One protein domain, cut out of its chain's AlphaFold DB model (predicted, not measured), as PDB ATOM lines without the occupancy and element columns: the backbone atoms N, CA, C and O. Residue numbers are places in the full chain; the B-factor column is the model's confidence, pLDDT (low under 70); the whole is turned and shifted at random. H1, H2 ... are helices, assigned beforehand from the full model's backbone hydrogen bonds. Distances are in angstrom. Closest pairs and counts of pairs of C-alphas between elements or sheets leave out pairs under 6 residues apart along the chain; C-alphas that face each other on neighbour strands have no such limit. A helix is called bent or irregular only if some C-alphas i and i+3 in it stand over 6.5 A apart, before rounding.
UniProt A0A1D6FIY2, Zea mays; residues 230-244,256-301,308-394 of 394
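Overview. This is residues 230 to 244, 256 to 301 and 308 to 394 of the 394 residues of a protein of Zea mays (UniProt A0A1D6FIY2). H3 runs through the core, with H5 packed along one side and the two arms of the bent helix H2 on the other. H1 packs on H2b, H4 runs near H3 with few contacts, and H6 lies beyond H5 at the other end of the long axis from H1. The 148 printed residues, with six named helices in the order H1 to H6 and no named strand, are all helix in class and compact: radius of gyration of the C-alphas 14.8 A, spans 48 by 34 by 26 A.

Along the chain. H1, residues 230 to 244, begins at C-alpha 230 (128.352, 232.124, 185.990). H2, residues 256 to 286, assigned as one helix by its hydrogen bonds, is bent, with C-alphas 269 and 272 9.0 A apart; its arms are H2a, residues 256 to 269, and H2b, residues 272 to 286. H3, residues 314 to 332, 24.1 A long, has a kink of 35 degrees near residue 323. H4, residues 336 to 354, spans 28.3 A and H5, residues 361 to 377, 25.5 A. H6, residues 382 to 391, ends at C-alpha 391 (161.003, 243.172, 161.150).

Arrangement. H3 touches H5 at a shallow tilt of 27 degrees, the closest C-alphas, Pro 326 and Ala 370, 4.3 A apart. H3 touches H2b, Leu 328 to Phe 283, 5.8 A between closest C-alphas, and, with residues 327 to 332 alone, H2a, Gly 331 to Thr 260, 4.4 A. H1 touches H2b, closest C-alphas His 234 and Met 279, 7.0 A. H4 is close to but not clearly touching H3. The hairpin H5 and H6 only just touch, with 3 pairs of C-alphas within 8 A, the closest Cys 375 and Cys 384, 7.2 A. Every O i to N i+4 pair is within hydrogen-bond range in H2a; H1 and H2b have 8 of 11, H3 12 of 15, H4 11 of 15, H5 11 of 13, H6 5 of 6.

Size, cuts and confidence. Cuts leave 9.3 A between C-alphas 244 and 256, and 12.2 A between 301 and 308. Of the links printed whole, none is long. Residues 351 to 363 and 379 to 394 have pLDDT under 70.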
ATOM      1  N   PHE A 230     127.042 231.488 186.098       95.31
ATOM      2  CA  PHE A 230     128.352 232.124 185.990       95.31
ATOM      3  C   PHE A 230     129.376 231.160 185.386       95.31
ATOM      4  O   PHE A 230     130.103 231.526 184.467       95.31
ATOM      5  N   GLU A 231     129.377 229.907 185.848       95.62
ATOM      6  CA  GLU A 231     130.311 228.877 185.386       95.62
ATOM      7  C   GLU A 231     130.191 228.573 183.901       95.62
ATOM      8  O   GLU A 231     131.213 228.454 183.227       95.62
ATOM      9  N   TRP A 232     128.961 228.529 183.382       97.25
ATOM     10  CA  TRP A 232     128.673 228.260 181.974       97.25
ATOM     11  C   TRP A 232     129.520 229.113 181.020       97.25
ATOM     12  O   TRP A 232     129.942 228.635 179.963       97.25
ATOM     13  N   MET A 233     129.827 230.359 181.400       97.88
ATOM     14  CA  MET A 233     130.672 231.232 180.595       97.88
ATOM     15  C   MET A 233     132.066 230.617 180.380       97.88
ATOM     16  O   MET A 233     132.484 230.449 179.236       97.88
ATOM     17  N   HIS A 234     132.785 230.231 181.438       97.00
ATOM     18  CA  HIS A 234     134.147 229.683 181.329       97.00
ATOM     19  C   HIS A 234     134.232 228.157 181.226       97.00
ATOM     20  O   HIS A 234     135.314 227.645 180.928       97.00
ATOM     21  N   THR A 235     133.136 227.424 181.429       95.94
ATOM     22  CA  THR A 235     133.105 225.958 181.278       95.94
ATOM     23  C   THR A 235     132.570 225.482 179.937       95.94
ATOM     24  O   THR A 235     132.959 224.395 179.512       95.94
ATOM     25  N   ASP A 236     131.741 226.283 179.264       97.19
ATOM     26  CA  ASP A 236     131.073 225.892 178.020       97.19
ATOM     27  C   ASP A 236     131.251 226.956 176.928       97.19
ATOM     28  O   ASP A 236     131.843 226.668 175.889       97.19
ATOM     29  N   CYS A 237     130.846 228.209 177.176       98.56
ATOM     30  CA  CYS A 237     130.857 229.266 176.156       98.56
ATOM     31  C   CYS A 237     132.264 229.583 175.621       98.56
ATOM     32  O   CYS A 237     132.523 229.427 174.425       98.56
ATOM     33  N   LEU A 238     133.201 229.998 176.484       98.56
ATOM     34  CA  LEU A 238     134.568 230.322 176.060       98.56
ATOM     35  C   LEU A 238     135.286 229.104 175.439       98.56
ATOM     36  O   LEU A 238     135.878 229.264 174.367       98.56
ATOM     37  N   PRO A 239     135.218 227.887 176.025       98.31
ATOM     38  CA  PRO A 239     135.735 226.675 175.388       98.31
ATOM     39  C   PRO A 239     135.169 226.391 173.993       98.31
ATOM     40  O   PRO A 239     135.934 226.052 173.085       98.31
ATOM     41  N   ASP A 240     133.862 226.553 173.786       98.56
ATOM     42  CA  ASP A 240     133.237 226.311 172.485       98.56
ATOM     43  C   ASP A 240     133.606 227.389 171.458       98.56
ATOM     44  O   ASP A 240     133.822 227.068 170.288       98.56
ATOM     45  N   LEU A 241     133.805 228.643 171.876       98.62
ATOM     46  CA  LEU A 241     134.355 229.692 171.009       98.62
ATOM     47  C   LEU A 241     135.814 229.422 170.620       98.62
ATOM     48  O   LEU A 241     136.193 229.624 169.464       98.62
ATOM     49  N   ILE A 242     136.630 228.919 171.550       98.31
ATOM     50  CA  ILE A 242     138.005 228.470 171.276       98.31
ATOM     51  C   ILE A 242     137.986 227.313 170.272       98.31
ATOM     52  O   ILE A 242     138.721 227.321 169.282       98.31
ATOM     53  N   LYS A 243     137.110 226.329 170.490       97.69
ATOM     54  CA  LYS A 243     136.934 225.185 169.593       97.69
ATOM     55  C   LYS A 243     136.486 225.627 168.206       97.69
ATOM     56  O   LYS A 243     137.058 225.158 167.226       97.69
ATOM     57  N   LEU A 244     135.527 226.550 168.116       98.38
ATOM     58  CA  LEU A 244     135.111 227.159 166.857       98.38
ATOM     59  C   LEU A 244     136.303 227.819 166.165       98.38
ATOM     60  O   LEU A 244     136.564 227.519 165.007       98.38
ATOM     61  N   ARG A 256     136.401 235.594 163.210       95.81
ATOM     62  CA  ARG A 256     137.309 235.881 164.339       95.81
ATOM     63  C   ARG A 256     137.075 237.264 164.937       95.81
ATOM     64  O   ARG A 256     137.177 237.427 166.150       95.81
ATOM     65  N   THR A 257     136.745 238.250 164.107       95.75
ATOM     66  CA  THR A 257     136.415 239.611 164.545       95.75
ATOM     67  C   THR A 257     135.124 239.621 165.353       95.75
ATOM     68  O   THR A 257     135.077 240.269 166.395       95.75
ATOM     69  N   ILE A 258     134.095 238.878 164.929       96.94
ATOM     70  CA  ILE A 258     132.844 238.750 165.692       96.94
ATOM     71  C   ILE A 258     133.112 238.084 167.051       96.94
ATOM     72  O   ILE A 258     132.702 238.631 168.072       96.94
ATOM     73  N   ILE A 259     133.870 236.977 167.084       98.44
ATOM     74  CA  ILE A 259     134.267 236.312 168.341       98.44
ATOM     75  C   ILE A 259     135.049 237.282 169.236       98.44
ATOM     76  O   ILE A 259     134.750 237.412 170.416       98.44
ATOM     77  N   THR A 260     136.020 238.008 168.678       97.44
ATOM     78  CA  THR A 260     136.822 238.995 169.418       97.44
ATOM     79  C   THR A 260     135.949 240.077 170.043       97.44
ATOM     80  O   THR A 260     136.114 240.386 171.218       97.44
ATOM     81  N   LYS A 261     135.005 240.639 169.279       96.44
ATOM     82  CA  LYS A 261     134.065 241.643 169.789       96.44
ATOM     83  C   LYS A 261     133.214 241.077 170.921       96.44
ATOM     84  O   LYS A 261     133.085 241.738 171.941       96.44
ATOM     85  N   TYR A 262     132.716 239.849 170.781       98.25
ATOM     86  CA  TYR A 262     131.988 239.178 171.855       98.25
ATOM     87  C   TYR A 262     132.834 239.044 173.131       98.25
ATOM     88  O   TYR A 262     132.366 239.394 174.207       98.25
ATOM     89  N   LEU A 263     134.095 238.606 173.026       98.19
ATOM     90  CA  LEU A 263     134.996 238.500 174.185       98.19
ATOM     91  C   LEU A 263     135.219 239.855 174.873       98.19
ATOM     92  O   LEU A 263     135.202 239.932 176.101       98.19
ATOM     93  N   LEU A 264     135.368 240.928 174.093       95.44
ATOM     94  CA  LEU A 264     135.487 242.283 174.630       95.44
ATOM     95  C   LEU A 264     134.204 242.721 175.353       95.44
ATOM     96  O   LEU A 264     134.304 243.263 176.452       95.44
ATOM     97  N   GLU A 265     133.021 242.434 174.804       95.69
ATOM     98  CA  GLU A 265     131.730 242.709 175.459       95.69
ATOM     99  C   GLU A 265     131.559 241.910 176.761       95.69
ATOM    100  O   GLU A 265     131.133 242.465 177.774       95.69
ATOM    101  N   VAL A 266     131.966 240.631 176.784       96.62
ATOM    102  CA  VAL A 266     131.993 239.827 178.021       96.62
ATOM    103  C   VAL A 266     132.881 240.505 179.059       96.62
ATOM    104  O   VAL A 266     132.447 240.686 180.192       96.62
ATOM    105  N   SER A 267     134.085 240.943 178.675       93.50
ATOM    106  CA  SER A 267     134.995 241.644 179.591       93.50
ATOM    107  C   SER A 267     134.431 242.981 180.090       93.50
ATOM    108  O   SER A 267     134.648 243.349 181.243       93.50
ATOM    109  N   GLY A 268     133.680 243.693 179.244       92.19
ATOM    110  CA  GLY A 268     133.030 244.952 179.596       92.19
ATOM    111  C   GLY A 268     131.893 244.767 180.599       92.19
ATOM    112  O   GLY A 268     131.774 245.562 181.528       92.19
ATOM    113  N   LEU A 269     131.091 243.710 180.442       93.00
ATOM    114  CA  LEU A 269     129.966 243.413 181.331       93.00
ATOM    115  C   LEU A 269     130.395 242.739 182.638       93.00
ATOM    116  O   LEU A 269     129.952 243.155 183.701       93.00
ATOM    117  N   TYR A 270     131.270 241.732 182.571       93.69
ATOM    118  CA  TYR A 270     131.727 240.988 183.752       93.69
ATOM    119  C   TYR A 270     132.833 241.717 184.531       93.69
ATOM    120  O   TYR A 270     133.123 241.373 185.673       93.69
ATOM    121  N   GLY A 271     133.459 242.727 183.926       92.56
ATOM    122  CA  GLY A 271     134.439 243.579 184.582       92.56
ATOM    123  C   GLY A 271     135.873 243.045 184.566       92.56
ATOM    124  O   GLY A 271     136.189 241.947 184.098       92.56
ATOM    125  N   LYS A 272     136.773 243.889 185.081       92.06
ATOM    126  CA  LYS A 272     138.226 243.689 185.018       92.06
ATOM    127  C   LYS A 272     138.691 242.449 185.788       92.06
ATOM    128  O   LYS A 272     139.502 241.698 185.261       92.06
ATOM    129  N   ASP A 273     138.173 242.227 186.993       93.88
ATOM    130  CA  ASP A 273     138.600 241.096 187.824       93.88
ATOM    131  C   ASP A 273     138.252 239.757 187.157       93.88
ATOM    132  O   ASP A 273     139.074 238.844 187.130       93.88
ATOM    133  N   TYR A 274     137.075 239.650 186.527       95.31
ATOM    134  CA  TYR A 274     136.702 238.467 185.751       95.31
ATOM    135  C   TYR A 274     137.598 238.267 184.519       95.31
ATOM    136  O   TYR A 274     138.034 237.147 184.233       95.31
ATOM    137  N   LEU A 275     137.917 239.348 183.800       95.62
ATOM    138  CA  LEU A 275     138.848 239.302 182.672       95.62
ATOM    139  C   LEU A 275     140.223 238.763 183.100       95.62
ATOM    140  O   LEU A 275     140.743 237.845 182.465       95.62
ATOM    141  N   GLU A 276     140.797 239.317 184.170       94.75
ATOM    142  CA  GLU A 276     142.149 238.987 184.639       94.75
ATOM    143  C   GLU A 276     142.234 237.602 185.283       94.75
ATOM    144  O   GLU A 276     143.199 236.874 185.049       94.75
ATOM    145  N   HIS A 277     141.234 237.225 186.079       95.75
ATOM    146  CA  HIS A 277     141.301 236.030 186.917       95.75
ATOM    147  C   HIS A 277     140.567 234.814 186.349       95.75
ATOM    148  O   HIS A 277     140.843 233.698 186.788       95.75
ATOM    149  N   ILE A 278     139.669 234.991 185.372       96.94
ATOM    150  CA  ILE A 278     138.912 233.890 184.760       96.94
ATOM    151  C   ILE A 278     139.191 233.788 183.258       96.94
ATOM    152  O   ILE A 278     139.711 232.768 182.796       96.94
ATOM    153  N   MET A 279     138.894 234.830 182.474       97.62
ATOM    154  CA  MET A 279     139.023 234.746 181.011       97.62
ATOM    155  C   MET A 279     140.481 234.571 180.569       97.62
ATOM    156  O   MET A 279     140.775 233.727 179.720       97.62
ATOM    157  N   LEU A 280     141.406 235.342 181.147       96.81
ATOM    158  CA  LEU A 280     142.818 235.295 180.779       96.81
ATOM    159  C   LEU A 280     143.447 233.909 181.021       96.81
ATOM    160  O   LEU A 280     144.002 233.363 180.064       96.81
ATOM    161  N   PRO A 281     143.314 233.267 182.201       96.88
ATOM    162  CA  PRO A 281     143.791 231.897 182.404       96.88
ATOM    163  C   PRO A 281     143.205 230.876 181.422       96.88
ATOM    164  O   PRO A 281     143.946 230.029 180.923       96.88
ATOM    165  N   VAL A 282     141.910 230.964 181.087       97.94
ATOM    166  CA  VAL A 282     141.267 230.069 180.101       97.94
ATOM    167  C   VAL A 282     141.971 230.156 178.743       97.94
ATOM    168  O   VAL A 282     142.339 229.130 178.163       97.94
ATOM    169  N   PHE A 283     142.211 231.374 178.249       97.62
ATOM    170  CA  PHE A 283     142.852 231.580 176.949       97.62
ATOM    171  C   PHE A 283     144.364 231.330 176.968       97.62
ATOM    172  O   PHE A 283     144.892 230.836 175.973       97.62
ATOM    173  N   LEU A 284     145.062 231.600 178.076       94.75
ATOM    174  CA  LEU A 284     146.480 231.258 178.231       94.75
ATOM    175  C   LEU A 284     146.696 229.743 178.153       94.75
ATOM    176  O   LEU A 284     147.543 229.281 177.388       94.75
ATOM    177  N   VAL A 285     145.876 228.954 178.861       94.88
ATOM    178  CA  VAL A 285     145.928 227.484 178.783       94.88
ATOM    179  C   VAL A 285     145.655 226.992 177.374       94.88
ATOM    180  O   VAL A 285     146.410 226.167 176.857       94.88
ATOM    181  N   ALA A 286     144.586 227.491 176.754       95.75
ATOM    182  CA  ALA A 286     144.202 227.089 175.409       95.75
ATOM    183  C   ALA A 286     145.251 227.487 174.357       95.75
ATOM    184  O   ALA A 286     145.420 226.775 173.370       95.75
ATOM    185  N   ALA A 287     145.990 228.579 174.583       92.12
ATOM    186  CA  ALA A 287     147.120 229.007 173.760       92.12
ATOM    187  C   ALA A 287     148.421 228.220 174.031       92.12
ATOM    188  O   ALA A 287     149.388 228.385 173.289       92.12
ATOM    189  N   GLY A 288     148.460 227.368 175.063       89.19
ATOM    190  CA  GLY A 288     149.633 226.576 175.445       89.19
ATOM    191  C   GLY A 288     150.579 227.237 176.458       89.19
ATOM    192  O   GLY A 288     151.592 226.633 176.802       89.19
ATOM    193  N   ASP A 289     150.256 228.424 176.983       85.75
ATOM    194  CA  ASP A 289     151.035 229.147 178.005       85.75
ATOM    195  C   ASP A 289     150.455 228.919 179.415       85.75
ATOM    196  O   ASP A 289     150.008 229.840 180.099       85.75
ATOM    197  N   ILE A 290     150.410 227.653 179.843       79.44
ATOM    198  CA  ILE A 290     149.819 227.271 181.137       79.44
ATOM    199  C   ILE A 290     150.566 227.864 182.336       79.44
ATOM    200  O   ILE A 290     149.936 228.180 183.342       79.44
ATOM    201  N   ASP A 291     151.884 228.038 182.224       80.75
ATOM    202  CA  ASP A 291     152.735 228.518 183.319       80.75
ATOM    203  C   ASP A 291     152.462 229.990 183.663       80.75
ATOM    204  O   ASP A 291     152.808 230.454 184.747       80.75
ATOM    205  N   SER A 292     151.811 230.720 182.752       80.75
ATOM    206  CA  SER A 292     151.374 232.101 182.967       80.75
ATOM    207  C   SER A 292     149.951 232.214 183.525       80.75
ATOM    208  O   SER A 292     149.512 233.320 183.833       80.75
ATOM    209  N   GLY A 293     149.212 231.105 183.624       81.69
ATOM    210  CA  GLY A 293     147.832 231.093 184.103       81.69
ATOM    211  C   GLY A 293     147.737 230.985 185.625       81.69
ATOM    212  O   GLY A 293     148.224 230.020 186.216       81.69
ATOM    213  N   ASP A 294     147.048 231.934 186.258       90.38
ATOM    214  CA  ASP A 294     146.648 231.837 187.664       90.38
ATOM    215  C   ASP A 294     145.291 231.122 187.784       90.38
ATOM    216  O   ASP A 294     144.287 231.585 187.250       90.38
ATOM    217  N   PHE A 295     145.253 229.986 188.487       92.88
ATOM    218  CA  PHE A 295     144.024 229.204 188.698       92.88
ATOM    219  C   PHE A 295     143.441 229.344 190.104       92.88
ATOM    220  O   PHE A 295     142.514 228.613 190.450       92.88
ATOM    221  N   THR A 296     143.983 230.240 190.933       93.81
ATOM    222  CA  THR A 296     143.539 230.417 192.326       93.81
ATOM    223  C   THR A 296     142.077 230.845 192.445       93.81
ATOM    224  O   THR A 296     141.459 230.594 193.473       93.81
ATOM    225  N   TYR A 297     141.514 231.419 191.380       94.31
ATOM    226  CA  TYR A 297     140.126 231.869 191.300       94.31
ATOM    227  C   TYR A 297     139.160 230.822 190.717       94.31
ATOM    228  O   TYR A 297     137.986 231.119 190.510       94.31
ATOM    229  N   PHE A 298     139.623 229.591 190.473       94.75
ATOM    230  CA  PHE A 298     138.782 228.485 190.013       94.75
ATOM    231  C   PHE A 298     138.579 227.437 191.114       94.75
ATOM    232  O   PHE A 298     139.575 226.956 191.673       94.75
ATOM    233  N   PRO A 299     137.335 226.972 191.337       94.75
ATOM    234  CA  PRO A 299     137.056 225.810 192.166       94.75
ATOM    235  C   PRO A 299     137.831 224.577 191.702       94.75
ATOM    236  O   PRO A 299     138.039 224.359 190.502       94.75
ATOM    237  N   LEU A 300     138.207 223.713 192.646       93.12
ATOM    238  CA  LEU A 300     138.936 222.472 192.351       93.12
ATOM    239  C   LEU A 300     138.172 221.535 191.404       93.12
ATOM    240  O   LEU A 300     138.797 220.798 190.644       93.12
ATOM    241  N   SER A 301     136.837 221.583 191.408       92.56
ATOM    242  CA  SER A 301     135.973 220.835 190.487       92.56
ATOM    243  C   SER A 301     136.062 221.334 189.036       92.56
ATOM    244  O   SER A 301     135.900 220.547 188.100       92.56
ATOM    245  N   GLY A 308     142.204 221.125 180.997       93.81
ATOM    246  CA  GLY A 308     141.937 220.204 179.899       93.81
ATOM    247  C   GLY A 308     141.989 220.850 178.511       93.81
ATOM    248  O   GLY A 308     142.216 220.124 177.543       93.81
ATOM    249  N   LEU A 309     141.856 222.180 178.417       95.06
ATOM    250  CA  LEU A 309     141.983 222.944 177.168       95.06
ATOM    251  C   LEU A 309     143.417 222.995 176.634       95.06
ATOM    252  O   LEU A 309     143.627 223.380 175.485       95.06
ATOM    253  N   ARG A 310     144.406 222.611 177.450       94.38
ATOM    254  CA  ARG A 310     145.813 222.626 177.063       94.38
ATOM    255  C   ARG A 310     146.028 221.762 175.811       94.38
ATOM    256  O   ARG A 310     145.668 220.577 175.832       94.38
ATOM    257  N   PRO A 311     146.680 222.290 174.762       93.06
ATOM    258  CA  PRO A 311     147.114 221.489 173.625       93.06
ATOM    259  C   PRO A 311     147.991 220.307 174.063       93.06
ATOM    260  O   PRO A 311     148.908 220.469 174.865       93.06
ATOM    261  N   LYS A 312     147.698 219.104 173.552       91.12
ATOM    262  CA  LYS A 312     148.390 217.853 173.943       91.12
ATOM    263  C   LYS A 312     149.295 217.272 172.855       91.12
ATOM    264  O   LYS A 312     149.993 216.294 173.098       91.12
ATOM    265  N   THR A 313     149.244 217.823 171.647       90.56
ATOM    266  CA  THR A 313     150.006 217.353 170.485       90.56
ATOM    267  C   THR A 313     150.680 218.538 169.808       90.56
ATOM    268  O   THR A 313     150.162 219.651 169.868       90.56
ATOM    269  N   SER A 314     151.783 218.303 169.093       87.75
ATOM    270  CA  SER A 314     152.468 219.372 168.346       87.75
ATOM    271  C   SER A 314     151.550 220.052 167.316       87.75
ATOM    272  O   SER A 314     151.623 221.262 167.106       87.75
ATOM    273  N   THR A 315     150.636 219.298 166.697       89.19
ATOM    274  CA  THR A 315     149.623 219.859 165.788       89.19
ATOM    275  C   THR A 315     148.632 220.753 166.533       89.19
ATOM    276  O   THR A 315     148.323 221.841 166.051       89.19
ATOM    277  N   ALA A 316     148.173 220.343 167.721       90.44
ATOM    278  CA  ALA A 316     147.287 221.158 168.550       90.44
ATOM    279  C   ALA A 316     147.981 222.429 169.064       90.44
ATOM    280  O   ALA A 316     147.350 223.479 169.108       90.44
ATOM    281  N   GLU A 317     149.270 222.364 169.408       90.12
ATOM    282  CA  GLU A 317     150.065 223.536 169.804       90.12
ATOM    283  C   GLU A 317     150.164 224.544 168.653       90.12
ATOM    284  O   GLU A 317     149.896 225.730 168.832       90.12
ATOM    285  N   LYS A 318     150.450 224.073 167.433       88.38
ATOM    286  CA  LYS A 318     150.457 224.936 166.242       88.38
ATOM    287  C   LYS A 318     149.085 225.557 165.975       88.38
ATOM    288  O   LYS A 318     149.006 226.754 165.714       88.38
ATOM    289  N   LEU A 319     148.009 224.772 166.077       90.56
ATOM    290  CA  LEU A 319     146.638 225.275 165.944       90.56
ATOM    291  C   LEU A 319     146.313 226.334 166.998       90.56
ATOM    292  O   LEU A 319     145.720 227.354 166.659       90.56
ATOM    293  N   ALA A 320     146.734 226.131 168.245       92.12
ATOM    294  CA  ALA A 320     146.544 227.091 169.323       92.12
ATOM    295  C   ALA A 320     147.224 228.436 169.016       92.12
ATOM    296  O   ALA A 320     146.586 229.486 169.119       92.12
ATOM    297  N   ILE A 321     148.470 228.412 168.534       89.38
ATOM    298  CA  ILE A 321     149.190 229.626 168.115       89.38
ATOM    299  C   ILE A 321     148.506 230.289 166.910       89.38
ATOM    300  O   ILE A 321     148.401 231.509 166.846       89.38
ATOM    301  N   MET A 322     148.005 229.512 165.951       90.19
ATOM    302  CA  MET A 322     147.347 230.065 164.763       90.19
ATOM    303  C   MET A 322     145.952 230.632 165.045       90.19
ATOM    304  O   MET A 322     145.551 231.605 164.410       90.19
ATOM    305  N   CYS A 323     145.193 230.004 165.944       93.25
ATOM    306  CA  CYS A 323     143.750 230.212 166.046       93.25
ATOM    307  C   CYS A 323     143.303 230.836 167.368       93.25
ATOM    308  O   CYS A 323     142.364 231.632 167.366       93.25
ATOM    309  N   VAL A 324     143.960 230.489 168.478       95.06
ATOM    310  CA  VAL A 324     143.598 230.949 169.829       95.06
ATOM    311  C   VAL A 324     144.412 232.177 170.215       95.06
ATOM    312  O   VAL A 324     143.863 233.132 170.756       95.06
ATOM    313  N   PHE A 325     145.703 232.196 169.883       93.12
ATOM    314  CA  PHE A 325     146.589 233.317 170.194       93.12
ATOM    315  C   PHE A 325     146.118 234.667 169.617       93.12
ATOM    316  O   PHE A 325     146.177 235.649 170.357       93.12
ATOM    317  N   PRO A 326     145.572 234.766 168.380       94.19
ATOM    318  CA  PRO A 326     144.959 236.010 167.915       94.19
ATOM    319  C   PRO A 326     143.841 236.493 168.844       94.19
ATOM    320  O   PRO A 326     143.833 237.664 169.199       94.19
ATOM    321  N   LEU A 327     142.959 235.592 169.298       96.31
ATOM    322  CA  LEU A 327     141.853 235.926 170.201       96.31
ATOM    323  C   LEU A 327     142.338 236.303 171.606       96.31
ATOM    324  O   LEU A 327     141.805 237.234 172.200       96.31
ATOM    325  N   LEU A 328     143.371 235.630 172.123       96.12
ATOM    326  CA  LEU A 328     144.025 236.010 173.379       96.12
ATOM    327  C   LEU A 328     144.583 237.438 173.289       96.12
ATOM    328  O   LEU A 328     144.375 238.245 174.193       96.12
ATOM    329  N   LEU A 329     145.270 237.771 172.194       93.75
ATOM    330  CA  LEU A 329     145.837 239.103 172.015       93.75
ATOM    331  C   LEU A 329     144.762 240.173 171.823       93.75
ATOM    332  O   LEU A 329     144.861 241.221 172.448       93.75
ATOM    333  N   SER A 330     143.767 239.947 170.963       93.62
ATOM    334  CA  SER A 330     142.800 240.983 170.572       93.62
ATOM    335  C   SER A 330     141.552 241.041 171.446       93.62
ATOM    336  O   SER A 330     141.026 242.128 171.665       93.62
ATOM    337  N   GLY A 331     141.060 239.895 171.914       93.69
ATOM    338  CA  GLY A 331     139.790 239.765 172.635       93.69
ATOM    339  C   GLY A 331     139.928 239.727 174.151       93.69
ATOM    340  O   GLY A 331     138.964 240.031 174.844       93.69
ATOM    341  N   ILE A 332     141.112 239.378 174.663       95.38
ATOM    342  CA  ILE A 332     141.397 239.328 176.102       95.38
ATOM    343  C   ILE A 332     142.351 240.464 176.479       95.38
ATOM    344  O   ILE A 332     141.940 241.464 177.061       95.38
ATOM    345  N   LEU A 333     143.619 240.364 176.074       92.50
ATOM    346  CA  LEU A 333     144.642 241.366 176.392       92.50
ATOM    347  C   LEU A 333     144.421 242.692 175.645       92.50
ATOM    348  O   LEU A 333     144.887 243.741 176.082       92.50
ATOM    349  N   GLY A 334     143.683 242.655 174.535       88.75
ATOM    350  CA  GLY A 334     143.290 243.821 173.746       88.75
ATOM    351  C   GLY A 334     142.205 244.675 174.401       88.75
ATOM    352  O   GLY A 334     141.895 245.749 173.880       88.75
ATOM    353  N   SER A 335     141.649 244.235 175.535       88.00
ATOM    354  CA  SER A 335     140.705 245.032 176.315       88.00
ATOM    355  C   SER A 335     141.342 246.354 176.771       88.00
ATOM    356  O   SER A 335     142.516 246.368 177.166       88.00
ATOM    357  N   PRO A 336     140.603 247.484 176.765       83.50
ATOM    358  CA  PRO A 336     141.134 248.778 177.199       83.50
ATOM    359  C   PRO A 336     141.752 248.765 178.606       83.50
ATOM    360  O   PRO A 336     142.690 249.520 178.867       83.50
ATOM    361  N   SER A 337     141.262 247.899 179.497       83.19
ATOM    362  CA  SER A 337     141.743 247.743 180.875       83.19
ATOM    363  C   SER A 337     143.066 246.970 181.002       83.19
ATOM    364  O   SER A 337     143.722 247.090 182.036       83.19
ATOM    365  N   SER A 338     143.501 246.244 179.964       85.75
ATOM    366  CA  SER A 338     144.662 245.332 179.994       85.75
ATOM    367  C   SER A 338     145.862 245.818 179.172       85.75
ATOM    368  O   SER A 338     146.795 245.058 178.915       85.75
ATOM    369  N   ARG A 339     145.902 247.101 178.782       83.62
ATOM    370  CA  ARG A 339     146.949 247.647 177.892       83.62
ATOM    371  C   ARG A 339     148.380 247.375 178.373       83.62
ATOM    372  O   ARG A 339     149.231 247.014 177.566       83.62
ATOM    373  N   GLN A 340     148.645 247.532 179.670       85.56
ATOM    374  CA  GLN A 340     149.972 247.266 180.232       85.56
ATOM    375  C   GLN A 340     150.321 245.768 180.184       85.56
ATOM    376  O   GLN A 340     151.412 245.413 179.744       85.56
ATOM    377  N   GLN A 341     149.381 244.894 180.561       87.56
ATOM    378  CA  GLN A 341     149.558 243.439 180.486       87.56
ATOM    379  C   GLN A 341     149.818 242.981 179.049       87.56
ATOM    380  O   GLN A 341     150.681 242.140 178.824       87.56
ATOM    381  N   LEU A 342     149.132 243.568 178.061       88.81
ATOM    382  CA  LEU A 342     149.377 243.293 176.646       88.81
ATOM    383  C   LEU A 342     150.803 243.669 176.226       88.81
ATOM    384  O   LEU A 342     151.470 242.887 175.551       88.81
ATOM    385  N   GLU A 343     151.282 244.854 176.611       85.75
ATOM    386  CA  GLU A 343     152.642 245.304 176.290       85.75
ATOM    387  C   GLU A 343     153.710 244.409 176.938       85.75
ATOM    388  O   GLU A 343     154.687 244.034 176.281       85.75
ATOM    389  N   GLU A 344     153.517 244.029 178.201       86.94
ATOM    390  CA  GLU A 344     154.402 243.115 178.931       86.94
ATOM    391  C   GLU A 344     154.393 241.709 178.320       86.94
ATOM    392  O   GLU A 344     155.456 241.130 178.075       86.94
ATOM    393  N   TYR A 345     153.212 241.189 177.986       86.81
ATOM    394  CA  TYR A 345     153.053 239.875 177.373       86.81
ATOM    395  C   TYR A 345     153.665 239.823 175.969       86.81
ATOM    396  O   TYR A 345     154.448 238.922 175.665       86.81
ATOM    397  N   LEU A 346     153.417 240.831 175.125       84.94
ATOM    398  CA  LEU A 346     154.068 240.943 173.818       84.94
ATOM    399  C   LEU A 346     155.588 241.062 173.964       84.94
ATOM    400  O   LEU A 346     156.325 240.442 173.200       84.94
ATOM    401  N   ARG A 347     156.093 241.809 174.952       82.25
ATOM    402  CA  ARG A 347     157.538 241.879 175.220       82.25
ATOM    403  C   ARG A 347     158.105 240.505 175.583       82.25
ATOM    404  O   ARG A 347     159.146 240.132 175.040       82.25
ATOM    405  N   LYS A 348     157.433 239.752 176.458       82.38
ATOM    406  CA  LYS A 348     157.821 238.385 176.839       82.38
ATOM    407  C   LYS A 348     157.875 237.472 175.609       82.38
ATOM    408  O   LYS A 348     158.928 236.912 175.307       82.38
ATOM    409  N   VAL A 349     156.786 237.407 174.842       78.56
ATOM    410  CA  VAL A 349     156.665 236.510 173.680       78.56
ATOM    411  C   VAL A 349     157.631 236.887 172.551       78.56
ATOM    412  O   VAL A 349     158.258 236.011 171.962       78.56
ATOM    413  N   LEU A 350     157.796 238.180 172.251       74.56
ATOM    414  CA  LEU A 350     158.563 238.636 171.084       74.56
ATOM    415  C   LEU A 350     160.067 238.798 171.345       74.56
ATOM    416  O   LEU A 350     160.855 238.765 170.394       74.56
ATOM    417  N   ILE A 351     160.473 239.026 172.599       69.50
ATOM    418  CA  ILE A 351     161.872 239.308 172.964       69.50
ATOM    419  C   ILE A 351     162.483 238.162 173.778       69.50
ATOM    420  O   ILE A 351     163.598 237.734 173.472       69.50
ATOM    421  N   GLN A 352     161.784 237.660 174.801       58.50
ATOM    422  CA  GLN A 352     162.374 236.772 175.813       58.50
ATOM    423  C   GLN A 352     162.349 235.284 175.419       58.50
ATOM    424  O   GLN A 352     163.291 234.568 175.752       58.50
ATOM    425  N   ASN A 353     161.389 234.836 174.602       56.19
ATOM    426  CA  ASN A 353     161.303 233.439 174.128       56.19
ATOM    427  C   ASN A 353     162.317 233.069 173.020       56.19
ATOM    428  O   ASN A 353     162.223 232.019 172.391       56.19
ATOM    429  N   THR A 354     163.338 233.901 172.791       49.22
ATOM    430  CA  THR A 354     164.445 233.577 171.873       49.22
ATOM    431  C   THR A 354     165.464 232.595 172.458       49.22
ATOM    432  O   THR A 354     166.376 232.203 171.731       49.22
ATOM    433  N   LYS A 355     165.349 232.202 173.739       45.12
ATOM    434  CA  LYS A 355     166.377 231.385 174.407       45.12
ATOM    435  C   LYS A 355     165.925 230.064 175.033       45.12
ATOM    436  O   LYS A 355     166.720 229.149 174.940       45.12
ATOM    437  N   ASP A 356     164.712 229.911 175.569       45.72
ATOM    438  CA  ASP A 356     164.216 228.625 176.096       45.72
ATOM    439  C   ASP A 356     162.681 228.669 176.283       45.72
ATOM    440  O   ASP A 356     162.184 229.542 176.989       45.72
ATOM    441  N   GLY A 357     161.932 227.725 175.689       49.38
ATOM    442  CA  GLY A 357     160.545 227.392 176.085       49.38
ATOM    443  C   GLY A 357     159.370 227.924 175.228       49.38
ATOM    444  O   GLY A 357     159.259 229.110 174.946       49.38
ATOM    445  N   SER A 358     158.477 226.994 174.851       49.47
ATOM    446  CA  SER A 358     157.133 227.079 174.215       49.47
ATOM    447  C   SER A 358     156.923 227.850 172.895       49.47
ATOM    448  O   SER A 358     156.304 227.297 171.990       49.47
ATOM    449  N   PHE A 359     157.462 229.057 172.707       51.03
ATOM    450  CA  PHE A 359     157.298 229.854 171.473       51.03
ATOM    451  C   PHE A 359     158.636 230.010 170.738       51.03
ATOM    452  O   PHE A 359     159.210 231.096 170.669       51.03
ATOM    453  N   SER A 360     159.178 228.905 170.219       50.38
ATOM    454  CA  SER A 360     160.462 228.914 169.500       50.38
ATOM    455  C   SER A 360     160.422 229.737 168.194       50.38
ATOM    456  O   SER A 360     159.351 230.029 167.658       50.38
ATOM    457  N   MET A 361     161.600 230.029 167.615       44.84
ATOM    458  CA  MET A 361     161.774 230.702 166.309       44.84
ATOM    459  C   MET A 361     160.954 230.102 165.143       44.84
ATOM    460  O   MET A 361     160.772 230.768 164.120       44.84
ATOM    461  N   HIS A 362     160.425 228.884 165.286       50.56
ATOM    462  CA  HIS A 362     159.607 228.199 164.284       50.56
ATOM    463  C   HIS A 362     158.181 228.758 164.109       50.56
ATOM    464  O   HIS A 362     157.548 228.414 163.116       50.56
ATOM    465  N   HIS A 363     157.689 229.627 165.004       61.00
ATOM    466  CA  HIS A 363     156.319 230.185 164.953       61.00
ATOM    467  C   HIS A 363     156.254 231.666 164.548       61.00
ATOM    468  O   HIS A 363     155.279 232.371 164.819       61.00
ATOM    469  N   THR A 364     157.328 232.182 163.946       70.94
ATOM    470  CA  THR A 364     157.477 233.621 163.684       70.94
ATOM    471  C   THR A 364     156.349 234.170 162.799       70.94
ATOM    472  O   THR A 364     155.855 235.267 163.054       70.94
ATOM    473  N   THR A 365     155.893 233.412 161.799       79.62
ATOM    474  CA  THR A 365     154.844 233.853 160.864       79.62
ATOM    475  C   THR A 365     153.470 233.910 161.529       79.62
ATOM    476  O   THR A 365     152.737 234.883 161.355       79.62
ATOM    477  N   GLU A 366     153.123 232.897 162.319       83.31
ATOM    478  CA  GLU A 366     151.843 232.790 163.018       83.31
ATOM    479  C   GLU A 366     151.705 233.892 164.071       83.31
ATOM    480  O   GLU A 366     150.677 234.566 164.134       83.31
ATOM    481  N   ILE A 367     152.778 234.153 164.824       82.88
ATOM    482  CA  ILE A 367     152.837 235.253 165.791       82.88
ATOM    483  C   ILE A 367     152.676 236.605 165.080       82.88
ATOM    484  O   ILE A 367     151.901 237.446 165.534       82.88
ATOM    485  N   ILE A 368     153.355 236.822 163.944       83.69
ATOM    486  CA  ILE A 368     153.196 238.054 163.154       83.69
ATOM    487  C   ILE A 368     151.746 238.219 162.688       83.69
ATOM    488  O   ILE A 368     151.207 239.322 162.774       83.69
ATOM    489  N   ASN A 369     151.101 237.151 162.218       86.31
ATOM    490  CA  ASN A 369     149.707 237.204 161.778       86.31
ATOM    491  C   ASN A 369     148.753 237.517 162.937       86.31
ATOM    492  O   ASN A 369     147.873 238.358 162.775       86.31
ATOM    493  N   ALA A 370     148.970 236.942 164.122       88.88
ATOM    494  CA  ALA A 370     148.196 237.277 165.315       88.88
ATOM    495  C   ALA A 370     148.359 238.754 165.722       88.88
ATOM    496  O   ALA A 370     147.380 239.425 166.040       88.88
ATOM    497  N   VAL A 371     149.580 239.297 165.645       87.56
ATOM    498  CA  VAL A 371     149.850 240.722 165.912       87.56
ATOM    499  C   VAL A 371     149.229 241.628 164.842       87.56
ATOM    500  O   VAL A 371     148.711 242.696 165.168       87.56
ATOM    501  N   ARG A 372     149.236 241.221 163.565       87.88
ATOM    502  CA  ARG A 372     148.522 241.940 162.496       87.88
ATOM    503  C   ARG A 372     147.024 241.970 162.774       87.88
ATOM    504  O   ARG A 372     146.438 243.045 162.697       87.88
ATOM    505  N   PHE A 373     146.438 240.836 163.154       90.19
ATOM    506  CA  PHE A 373     145.028 240.754 163.530       90.19
ATOM    507  C   PHE A 373     144.710 241.647 164.738       90.19
ATOM    508  O   PHE A 373     143.775 242.433 164.695       90.19
ATOM    509  N   LEU A 374     145.547 241.651 165.779       89.56
ATOM    510  CA  LEU A 374     145.415 242.594 166.898       89.56
ATOM    511  C   LEU A 374     145.351 244.059 166.426       89.56
ATOM    512  O   LEU A 374     144.568 244.845 166.953       89.56
ATOM    513  N   CYS A 375     146.146 244.433 165.421       85.88
ATOM    514  CA  CYS A 375     146.175 245.799 164.896       85.88
ATOM    515  C   CYS A 375     144.926 246.181 164.088       85.88
ATOM    516  O   CYS A 375     144.658 247.373 163.955       85.88
ATOM    517  N   THR A 376     144.167 245.218 163.549       85.81
ATOM    518  CA  THR A 376     142.876 245.509 162.897       85.81
ATOM    519  C   THR A 376     141.780 245.808 163.921       85.81
ATOM    520  O   THR A 376     140.827 246.515 163.607       85.81
ATOM    521  N   ILE A 377     141.935 245.303 165.149       82.75
ATOM    522  CA  ILE A 377     140.993 245.489 166.259       82.75
ATOM    523  C   ILE A 377     141.354 246.719 167.100       82.75
ATOM    524  O   ILE A 377     140.480 247.511 167.452       82.75
ATOM    525  N   VAL A 378     142.638 246.906 167.418       74.38
ATOM    526  CA  VAL A 378     143.115 247.962 168.320       74.38
ATOM    527  C   VAL A 378     143.863 249.038 167.533       74.38
ATOM    528  O   VAL A 378     145.078 248.979 167.346       74.38
ATOM    529  N   SER A 379     143.146 250.089 167.130       56.53
ATOM    530  CA  SER A 379     143.677 251.191 166.307       56.53
ATOM    531  C   SER A 379     144.772 252.046 166.979       56.53
ATOM    532  O   SER A 379     145.360 252.903 166.324       56.53
ATOM    533  N   SER A 380     145.056 251.864 168.279       49.81
ATOM    534  CA  SER A 380     145.880 252.789 169.089       49.81
ATOM    535  C   SER A 380     147.216 252.234 169.615       49.81
ATOM    536  O   SER A 380     147.904 252.908 170.395       49.81
ATOM    537  N   LEU A 381     147.635 251.031 169.200       52.97
ATOM    538  CA  LEU A 381     148.912 250.447 169.636       52.97
ATOM    539  C   LEU A 381     150.093 251.001 168.822       52.97
ATOM    540  O   LEU A 381     150.579 250.398 167.864       52.97
ATOM    541  N   THR A 382     150.616 252.146 169.265       50.25
ATOM    542  CA  THR A 382     151.864 252.756 168.764       50.25
ATOM    543  C   THR A 382     153.067 251.801 168.816       50.25
ATOM    544  O   THR A 382     153.969 251.912 167.982       50.25
ATOM    545  N   PHE A 383     153.070 250.838 169.746       46.66
ATOM    546  CA  PHE A 383     154.109 249.814 169.897       46.66
ATOM    547  C   PHE A 383     154.100 248.775 168.761       46.66
ATOM    548  O   PHE A 383     155.142 248.545 168.141       46.66
ATOM    549  N   CYS A 384     152.932 248.219 168.406       51.66
ATOM    550  CA  CYS A 384     152.815 247.243 167.314       51.66
ATOM    551  C   CYS A 384     153.255 247.839 165.973       51.66
ATOM    552  O   CYS A 384     154.004 247.210 165.228       51.66
ATOM    553  N   GLY A 385     152.888 249.097 165.709       50.47
ATOM    554  CA  GLY A 385     153.300 249.803 164.498       50.47
ATOM    555  C   GLY A 385     154.813 250.039 164.387       50.47
ATOM    556  O   GLY A 385     155.311 250.154 163.269       50.47
ATOM    557  N   ARG A 386     155.562 250.120 165.498       48.25
ATOM    558  CA  ARG A 386     157.038 250.221 165.476       48.25
ATOM    559  C   ARG A 386     157.705 248.851 165.354       48.25
ATOM    560  O   ARG A 386     158.678 248.732 164.618       48.25
ATOM    561  N   TRP A 387     157.174 247.826 166.021       49.25
ATOM    562  CA  TRP A 387     157.720 246.466 165.969       49.25
ATOM    563  C   TRP A 387     157.498 245.793 164.602       49.25
ATOM    564  O   TRP A 387     158.445 245.258 164.030       49.25
ATOM    565  N   LEU A 388     156.295 245.914 164.017       51.22
ATOM    566  CA  LEU A 388     155.990 245.430 162.659       51.22
ATOM    567  C   LEU A 388     156.883 246.102 161.599       51.22
ATOM    568  O   LEU A 388     157.399 245.424 160.714       51.22
ATOM    569  N   ARG A 389     157.134 247.415 161.725       49.84
ATOM    570  CA  ARG A 389     158.027 248.172 160.823       49.84
ATOM    571  C   ARG A 389     159.508 247.797 160.945       49.84
ATOM    572  O   ARG A 389     160.255 248.029 160.007       49.84
ATOM    573  N   ALA A 390     159.938 247.234 162.074       48.94
ATOM    574  CA  ALA A 390     161.337 246.879 162.309       48.94
ATOM    575  C   ALA A 390     161.720 245.465 161.822       48.94
ATOM    576  O   ALA A 390     162.908 245.156 161.771       48.94
ATOM    577  N   ARG A 391     160.750 244.591 161.498       47.88
ATOM    578  CA  ARG A 391     161.003 243.172 161.150       47.88
ATOM    579  C   ARG A 391     160.343 242.665 159.862       47.88
ATOM    580  O   ARG A 391     160.599 241.523 159.493       47.88
ATOM    581  N   ILE A 392     159.534 243.470 159.173       38.09
ATOM    582  CA  ILE A 392     158.949 243.112 157.871       38.09
ATOM    583  C   ILE A 392     159.676 243.924 156.784       38.09
ATOM    584  O   ILE A 392     159.465 245.137 156.727       38.09
ATOM    585  N   PRO A 393     160.541 243.318 155.943       33.56
ATOM    586  CA  PRO A 393     160.942 243.940 154.685       33.56
ATOM    587  C   PRO A 393     159.702 244.088 153.797       33.56
ATOM    588  O   PRO A 393     158.839 243.208 153.818       33.56
ATOM    589  N   ALA A 394     159.614 245.211 153.082       35.59
ATOM    590  CA  ALA A 394     158.530 245.519 152.150       35.59
ATOM    591  C   ALA A 394     158.319 244.429 151.091       35.59
ATOM    592  O   ALA A 394     159.335 243.835 150.654       35.59
TER     593      ALA A 394